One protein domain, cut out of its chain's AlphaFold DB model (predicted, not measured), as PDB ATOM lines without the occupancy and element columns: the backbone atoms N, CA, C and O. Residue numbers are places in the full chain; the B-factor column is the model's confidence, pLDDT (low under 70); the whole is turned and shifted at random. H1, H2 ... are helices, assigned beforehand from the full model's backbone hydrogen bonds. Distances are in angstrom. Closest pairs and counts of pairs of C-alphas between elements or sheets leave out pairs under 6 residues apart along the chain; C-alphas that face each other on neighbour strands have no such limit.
ATOM      1  N   PHE A  80     -45.399   5.288  30.372       86.75
ATOM      2  CA  PHE A  80     -44.297   5.156  29.412       86.75
ATOM      3  C   PHE A  80     -43.656   3.762  29.395       86.75
ATOM      4  O   PHE A  80     -42.980   3.414  28.432       86.75
ATOM      5  N   SER A  81     -43.899   2.923  30.408       87.69
ATOM      6  CA  SER A  81     -43.480   1.515  30.373       87.69
ATOM      7  C   SER A  81     -44.173   0.695  29.277       87.69
ATOM      8  O   SER A  81     -43.726  -0.409  28.967       87.69
ATOM      9  N   ASP A  82     -45.276   1.192  28.701       87.06
ATOM     10  CA  ASP A  82     -45.891   0.564  27.537       87.06
ATOM     11  C   ASP A  82     -45.152   0.945  26.257       87.06
ATOM     12  O   ASP A  82     -45.054   2.127  25.914       87.06
ATOM     13  N   SER A  83     -44.678  -0.062  25.523       83.56
ATOM     14  CA  SER A  83     -44.013   0.162  24.243       83.56
ATOM     15  C   SER A  83     -44.946   0.805  23.227       83.56
ATOM     16  O   SER A  83     -44.508   1.713  22.539       83.56
ATOM     17  N   ASN A  84     -46.238   0.462  23.198       84.56
ATOM     18  CA  ASN A  84     -47.163   1.042  22.219       84.56
ATOM     19  C   ASN A  84     -47.403   2.534  22.472       84.56
ATOM     20  O   ASN A  84     -47.478   3.315  21.529       84.56
ATOM     21  N   VAL A  85     -47.531   2.933  23.745       84.06
ATOM     22  CA  VAL A  85     -47.710   4.349  24.111       84.06
ATOM     23  C   VAL A  85     -46.442   5.133  23.780       84.06
ATOM     24  O   VAL A  85     -46.512   6.203  23.179       84.06
ATOM     25  N   SER A  86     -45.276   4.585  24.130       84.44
ATOM     26  CA  SER A  86     -43.986   5.213  23.837       84.44
ATOM     27  C   SER A  86     -43.699   5.293  22.335       84.44
ATOM     28  O   SER A  86     -43.212   6.319  21.867       84.44
ATOM     29  N   GLU A  87     -44.027   4.255  21.567       83.81
ATOM     30  CA  GLU A  87     -43.896   4.215  20.108       83.81
ATOM     31  C   GLU A  87     -44.756   5.275  19.433       83.81
ATOM     32  O   GLU A  87     -44.228   6.054  18.646       83.81
ATOM     33  N   GLU A  88     -46.043   5.373  19.768       82.06
ATOM     34  CA  GLU A  88     -46.924   6.372  19.156       82.06
ATOM     35  C   GLU A  88     -46.510   7.806  19.495       82.06
ATOM     36  O   GLU A  88     -46.476   8.657  18.606       82.06
ATOM     37  N   ILE A  89     -46.132   8.084  20.748       83.75
ATOM     38  CA  ILE A  89     -45.647   9.416  21.139       83.75
ATOM     39  C   ILE A  89     -44.366   9.767  20.373       83.75
ATOM     40  O   ILE A  89     -44.229  10.886  19.869       83.75
ATOM     41  N   CYS A  90     -43.432   8.820  20.257       82.88
ATOM     42  CA  CYS A  90     -42.168   9.029  19.558       82.88
ATOM     43  C   CYS A  90     -42.378   9.196  18.044       82.88
ATOM     44  O   CYS A  90     -41.805  10.101  17.432       82.88
ATOM     45  N   PHE A  91     -43.266   8.395  17.453       80.25
ATOM     46  CA  PHE A  91     -43.654   8.486  16.049       80.25
ATOM     47  C   PHE A  91     -44.289   9.842  15.728       80.25
ATOM     48  O   PHE A  91     -43.856  10.524  14.800       80.25
ATOM     49  N   ILE A  92     -45.265  10.279  16.528       78.38
ATOM     50  CA  ILE A  92     -45.957  11.558  16.321       78.38
ATOM     51  C   ILE A  92     -44.987  12.729  16.487       78.38
ATOM     52  O   ILE A  92     -44.973  13.638  15.659       78.38
ATOM     53  N   THR A  93     -44.129  12.685  17.507       78.56
ATOM     54  CA  THR A  93     -43.121  13.729  17.740       78.56
ATOM     55  C   THR A  93     -42.139  13.813  16.569       78.56
ATOM     56  O   THR A  93     -41.843  14.904  16.091       78.56
ATOM     57  N   THR A  94     -41.694  12.671  16.042       76.62
ATOM     58  CA  THR A  94     -40.819  12.613  14.859       76.62
ATOM     59  C   THR A  94     -41.503  13.191  13.626       76.62
ATOM     60  O   THR A  94     -40.900  13.986  12.908       76.62
ATOM     61  N   MET A  95     -42.772  12.846  13.390       72.94
ATOM     62  CA  MET A  95     -43.538  13.383  12.262       72.94
ATOM     63  C   MET A  95     -43.711  14.903  12.359       72.94
ATOM     64  O   MET A  95     -43.560  15.603  11.357       72.94
ATOM     65  N   LEU A  96     -43.958  15.437  13.560       71.88
ATOM     66  CA  LEU A  96     -44.042  16.881  13.798       71.88
ATOM     67  C   LEU A  96     -42.697  17.586  13.586       71.88
ATOM     68  O   LEU A  96     -42.653  18.651  12.965       71.88
ATOM     69  N   LEU A  97     -41.599  16.987  14.054       71.00
ATOM     70  CA  LEU A  97     -40.251  17.499  13.814       71.00
ATOM     71  C   LEU A  97     -39.937  17.529  12.316       71.00
ATOM     72  O   LEU A  97     -39.488  18.555  11.818       71.00
ATOM     73  N   PHE A  98     -40.256  16.459  11.583       68.31
ATOM     74  CA  PHE A  98     -40.054  16.396  10.136       68.31
ATOM     75  C   PHE A  98     -40.887  17.444   9.389       68.31
ATOM     76  O   PHE A  98     -40.385  18.108   8.484       68.31
ATOM     77  N   TYR A  99     -42.141  17.654   9.801       64.88
ATOM     78  CA  TYR A  99     -42.996  18.702   9.236       64.88
ATOM     79  C   TYR A  99     -42.451  20.117   9.486       64.88
ATOM     80  O   TYR A  99     -42.688  21.020   8.684       64.88
ATOM     81  N   SER A 100     -41.707  20.308  10.577       62.34
ATOM     82  CA  SER A 100     -41.121  21.598  10.958       62.34
ATOM     83  C   SER A 100     -39.832  21.932  10.191       62.34
ATOM     84  O   SER A 100     -39.390  23.080  10.219       62.34
ATOM     85  N   ILE A 101     -39.228  20.971   9.479       59.97
ATOM     86  CA  ILE A 101     -38.031  21.210   8.664       59.97
ATOM     87  C   ILE A 101     -38.443  21.937   7.367       59.97
ATOM     88  O   ILE A 101     -39.273  21.429   6.605       59.97
ATOM     89  N   PRO A 102     -37.880  23.122   7.058       51.19
ATOM     90  CA  PRO A 102     -38.243  23.871   5.860       51.19
ATOM     91  C   PRO A 102     -37.895  23.086   4.585       51.19
ATOM     92  O   PRO A 102     -36.735  22.760   4.336       51.19
ATOM     93  N   ARG A 103     -38.905  22.837   3.737       52.19
ATOM     94  CA  ARG A 103     -38.822  22.129   2.438       52.19
ATOM     95  C   ARG A 103     -38.038  22.897   1.352       52.19
ATOM     96  O   ARG A 103     -38.521  23.062   0.236       52.19
ATOM     97  N   LYS A 104     -36.842  23.412   1.650       48.22
ATOM     98  CA  LYS A 104     -35.959  24.045   0.648       48.22
ATOM     99  C   LYS A 104     -35.065  23.051  -0.103       48.22
ATOM    100  O   LYS A 104     -34.372  23.453  -1.032       48.22
ATOM    101  N   ILE A 105     -35.090  21.770   0.257       54.22
ATOM    102  CA  ILE A 105     -34.312  20.734  -0.427       54.22
ATOM    103  C   ILE A 105     -35.051  20.380  -1.728       54.22
ATOM    104  O   ILE A 105     -36.095  19.734  -1.706       54.22
ATOM    105  N   LYS A 106     -34.558  20.891  -2.865       44.38
ATOM    106  CA  LYS A 106     -35.071  20.565  -4.205       44.38
ATOM    107  C   LYS A 106     -34.699  19.121  -4.541       44.38
ATOM    108  O   LYS A 106     -33.544  18.827  -4.830       44.38
ATOM    109  N   ILE A 107     -35.696  18.247  -4.508       51.75
ATOM    110  CA  ILE A 107     -35.587  16.823  -4.824       51.75
ATOM    111  C   ILE A 107     -35.459  16.682  -6.347       51.75
ATOM    112  O   ILE A 107     -36.412  16.921  -7.088       51.75
ATOM    113  N   THR A 108     -34.260  16.354  -6.821       47.84
ATOM    114  CA  THR A 108     -34.018  15.892  -8.199       47.84
ATOM    115  C   THR A 108     -34.253  14.383  -8.235       47.84
ATOM    116  O   THR A 108     -34.080  13.705  -7.234       47.84
ATOM    117  N   THR A 109     -34.687  13.819  -9.358       54.38
ATOM    118  CA  THR A 109     -35.246  12.453  -9.469       54.38
ATOM    119  C   THR A 109     -34.353  11.306  -8.956       54.38
ATOM    120  O   THR A 109     -34.881  10.248  -8.629       54.38
ATOM    121  N   GLY A 110     -33.036  11.508  -8.812       54.53
ATOM    122  CA  GLY A 110     -32.119  10.566  -8.144       54.53
ATOM    123  C   GLY A 110     -32.069  10.672  -6.607       54.53
ATOM    124  O   GLY A 110     -31.648   9.725  -5.947       54.53
ATOM    125  N   SER A 111     -32.521  11.786  -6.020       58.91
ATOM    126  CA  SER A 111     -32.585  11.996  -4.567       58.91
ATOM    127  C   SER A 111     -33.800  11.323  -3.934       58.91
ATOM    128  O   SER A 111     -33.712  10.872  -2.804       58.91
ATOM    129  N   LEU A 112     -34.897  11.153  -4.679       60.91
ATOM    130  CA  LEU A 112     -36.168  10.616  -4.171       60.91
ATOM    131  C   LEU A 112     -36.022   9.215  -3.546       60.91
ATOM    132  O   LEU A 112     -36.644   8.923  -2.530       60.91
ATOM    133  N   PHE A 113     -35.164   8.363  -4.116       65.25
ATOM    134  CA  PHE A 113     -34.861   7.038  -3.565       65.25
ATOM    135  C   PHE A 113     -34.066   7.121  -2.251       65.25
ATOM    136  O   PHE A 113     -34.418   6.467  -1.270       65.25
ATOM    137  N   TRP A 114     -33.034   7.967  -2.208       65.62
ATOM    138  CA  TRP A 114     -32.247   8.212  -0.997       65.62
ATOM    139  C   TRP A 114     -33.073   8.881   0.101       65.62
ATOM    140  O   TRP A 114     -32.947   8.507   1.261       65.62
ATOM    141  N   ASP A 115     -33.970   9.792  -0.262       65.12
ATOM    142  CA  ASP A 115     -34.885  10.470   0.653       65.12
ATOM    143  C   ASP A 115     -35.872   9.471   1.288       65.12
ATOM    144  O   ASP A 115     -36.122   9.531   2.492       65.12
ATOM    145  N   ILE A 116     -36.379   8.496   0.517       71.19
ATOM    146  CA  ILE A 116     -37.218   7.399   1.037       71.19
ATOM    147  C   ILE A 116     -36.420   6.497   1.985       71.19
ATOM    148  O   ILE A 116     -36.913   6.164   3.062       71.19
ATOM    149  N   ILE A 117     -35.189   6.118   1.623       75.38
ATOM    150  CA  ILE A 117     -34.325   5.299   2.488       75.38
ATOM    151  C   ILE A 117     -34.023   6.037   3.792       75.38
ATOM    152  O   ILE A 117     -34.173   5.461   4.865       75.38
ATOM    153  N   VAL A 118     -33.642   7.311   3.722       71.94
ATOM    154  CA  VAL A 118     -33.359   8.133   4.903       71.94
ATOM    155  C   VAL A 118     -34.607   8.266   5.775       71.94
ATOM    156  O   VAL A 118     -34.515   8.087   6.988       71.94
ATOM    157  N   ALA A 119     -35.782   8.495   5.184       71.69
ATOM    158  CA  ALA A 119     -37.039   8.530   5.927       71.69
ATOM    159  C   ALA A 119     -37.328   7.194   6.633       71.69
ATOM    160  O   ALA A 119     -37.665   7.190   7.817       71.69
ATOM    161  N   LEU A 120     -37.142   6.062   5.950       73.75
ATOM    162  CA  LEU A 120     -37.310   4.730   6.537       73.75
ATOM    163  C   LEU A 120     -36.312   4.465   7.669       73.75
ATOM    164  O   LEU A 120     -36.703   3.942   8.710       73.75
ATOM    165  N   VAL A 121     -35.050   4.859   7.499       77.31
ATOM    166  CA  VAL A 121     -34.007   4.721   8.525       77.31
ATOM    167  C   VAL A 121     -34.340   5.568   9.753       77.31
ATOM    168  O   VAL A 121     -34.253   5.068  10.871       77.31
ATOM    169  N   ILE A 122     -34.787   6.814   9.572       76.38
ATOM    170  CA  ILE A 122     -35.220   7.678  10.681       76.38
ATOM    171  C   ILE A 122     -36.400   7.045  11.421       76.38
ATOM    172  O   ILE A 122     -36.365   6.942  12.646       76.38
ATOM    173  N   VAL A 123     -37.418   6.570  10.696       75.06
ATOM    174  CA  VAL A 123     -38.570   5.881  11.298       75.06
ATOM    175  C   VAL A 123     -38.113   4.641  12.072       75.06
ATOM    176  O   VAL A 123     -38.519   4.460  13.218       75.06
ATOM    177  N   ALA A 124     -37.221   3.825  11.509       75.75
ATOM    178  CA  ALA A 124     -36.695   2.632  12.169       75.75
ATOM    179  C   ALA A 124     -35.903   2.962  13.447       75.75
ATOM    180  O   ALA A 124     -36.099   2.311  14.474       75.75
ATOM    181  N   ILE A 125     -35.055   3.997  13.423       80.00
ATOM    182  CA  ILE A 125     -34.314   4.471  14.603       80.00
ATOM    183  C   ILE A 125     -35.284   4.939  15.689       80.00
ATOM    184  O   ILE A 125     -35.103   4.613  16.860       80.00
ATOM    185  N   VAL A 126     -36.331   5.668  15.310       77.31
ATOM    186  CA  VAL A 126     -37.358   6.176  16.227       77.31
ATOM    187  C   VAL A 126     -38.132   5.032  16.881       77.31
ATOM    188  O   VAL A 126     -38.280   5.033  18.101       77.31
ATOM    189  N   PHE A 127     -38.539   4.021  16.109       74.94
ATOM    190  CA  PHE A 127     -39.165   2.802  16.637       74.94
ATOM    191  C   PHE A 127     -38.231   2.007  17.561       74.94
ATOM    192  O   PHE A 127     -38.653   1.461  18.580       74.94
ATOM    193  N   PHE A 128     -36.940   1.941  17.239       77.31
ATOM    194  CA  PHE A 128     -35.966   1.271  18.095       77.31
ATOM    195  C   PHE A 128     -35.751   2.030  19.416       77.31
ATOM    196  O   PHE A 128     -35.722   1.436  20.498       77.31
ATOM    197  N   MET A 129     -35.647   3.359  19.343       80.00
ATOM    198  CA  MET A 129     -35.478   4.239  20.498       80.00
ATOM    199  C   MET A 129     -36.703   4.220  21.412       80.00
ATOM    200  O   MET A 129     -36.542   4.113  22.627       80.00
ATOM    201  N   SER A 130     -37.920   4.251  20.866       82.38
ATOM    202  CA  SER A 130     -39.153   4.169  21.661       82.38
ATOM    203  C   SER A 130     -39.267   2.849  22.429       82.38
ATOM    204  O   SER A 130     -39.633   2.855  23.607       82.38
ATOM    205  N   GLY A 131     -38.869   1.728  21.818       81.31
ATOM    206  CA  GLY A 131     -38.790   0.432  22.491       81.31
ATOM    207  C   GLY A 131     -37.786   0.428  23.650       81.31
ATOM    208  O   GLY A 131     -38.072  -0.105  24.727       81.31
ATOM    209  N   ASN A 132     -36.626   1.066  23.474       85.44
ATOM    210  CA  ASN A 132     -35.627   1.211  24.537       85.44
ATOM    211  C   ASN A 132     -36.098   2.138  25.661       85.44
ATOM    212  O   ASN A 132     -35.866   1.835  26.831       85.44
ATOM    213  N   ILE A 133     -36.817   3.215  25.334       84.12
ATOM    214  CA  ILE A 133     -37.446   4.108  26.314       84.12
ATOM    215  C   ILE A 133     -38.464   3.332  27.157       84.12
ATOM    216  O   ILE A 133     -38.422   3.388  28.387       84.12
ATOM    217  N   ALA A 134     -39.330   2.537  26.524       85.25
ATOM    218  CA  ALA A 134     -40.304   1.726  27.246       85.25
ATOM    219  C   ALA A 134     -39.636   0.689  28.159       85.25
ATOM    220  O   ALA A 134     -40.024   0.541  29.320       85.25
ATOM    221  N   LYS A 135     -38.580   0.015  27.679       86.62
ATOM    222  CA  LYS A 135     -37.767  -0.903  28.498       86.62
ATOM    223  C   LYS A 135     -37.100  -0.189  29.672       86.62
ATOM    224  O   LYS A 135     -37.106  -0.727  30.779       86.62
ATOM    225  N   PHE A 136     -36.575   1.015  29.459       87.88
ATOM    226  CA  PHE A 136     -35.986   1.832  30.515       87.88
ATOM    227  C   PHE A 136     -37.011   2.132  31.613       87.88
ATOM    228  O   PHE A 136     -36.759   1.822  32.777       87.88
ATOM    229  N   PHE A 137     -38.195   2.640  31.263       86.25
ATOM    230  CA  PHE A 137     -39.240   2.907  32.255       86.25
ATOM    231  C   PHE A 137     -39.739   1.635  32.934       86.25
ATOM    232  O   PHE A 137     -39.910   1.628  34.150       86.25
ATOM    233  N   LYS A 138     -39.885   0.536  32.185       86.69
ATOM    234  CA  LYS A 138     -40.246  -0.770  32.742       86.69
ATOM    235  C   LYS A 138     -39.219  -1.263  33.769       86.69
ATOM    236  O   LYS A 138     -39.619  -1.779  34.803       86.69
ATOM    237  N   SER A 139     -37.922  -1.052  33.532       87.31
ATOM    238  CA  SER A 139     -36.852  -1.418  34.480       87.31
ATOM    239  C   SER A 139     -36.850  -0.589  35.771       87.31
ATOM    240  O   SER A 139     -36.240  -0.985  36.760       87.31
ATOM    241  N   LYS A 140     -37.521   0.572  35.769       84.88
ATOM    242  CA  LYS A 140     -37.659   1.465  36.928       84.88
ATOM    243  C   LYS A 140     -38.929   1.206  37.740       84.88
ATOM    244  O   LYS A 140     -39.115   1.873  38.759       84.88
ATOM    245  N   LEU A 141     -39.795   0.292  37.297       85.44
ATOM    246  CA  LEU A 141     -40.981  -0.102  38.049       85.44
ATOM    247  C   LEU A 141     -40.585  -1.010  39.223       85.44
ATOM    248  O   LEU A 141     -39.788  -1.931  39.057       85.44
ATOM    249  N   LYS A 142     -41.142  -0.710  40.394       74.88
ATOM    250  CA  LYS A 142     -41.085  -1.492  41.632       74.88
ATOM    251  C   LYS A 142     -42.236  -2.479  41.713       74.88
ATOM    252  O   LYS A 142     -43.343  -2.107  41.247       74.88
TER     253      LYS A 142
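This is residues 80 to 142 of the 142 residues of an uncharacterized protein of Clostridium sp. CAG:269 (UniProt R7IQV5). What shape? It is a splayed helical hairpin: H1 packs on part of longer H2, both spreading as a V toward their link. Built how? The 63 printed residues hold two named helices, H1 then H2: all helix. It is a loose rod, 53 by 19 by 13 A, radius of gyration of the C-alphas 15.1 A.

How do they meet? H2, residues 111 to 139, touches H1, residues 83 to 100, with residues 123 to 135 alone; the closest C-alphas, of Glu 87 and Ser 130, are 5.0 A apart. They run opposite ways at 38 degrees, only just a steep tilt. And backbones? In both, every O i to N i+4 pair is within hydrogen-bond range.

Where is H2? It runs 41.5 A from C-alpha 111 at (-32.585, 11.996, -4.567). And H1? It runs 25.4 A from C-alpha 83 at (-44.013, 0.162, 24.243).

Any cut? The printed part has no cut; the 10-residue link is short. Low confidence? Residues 98 to 115 have pLDDT under 70.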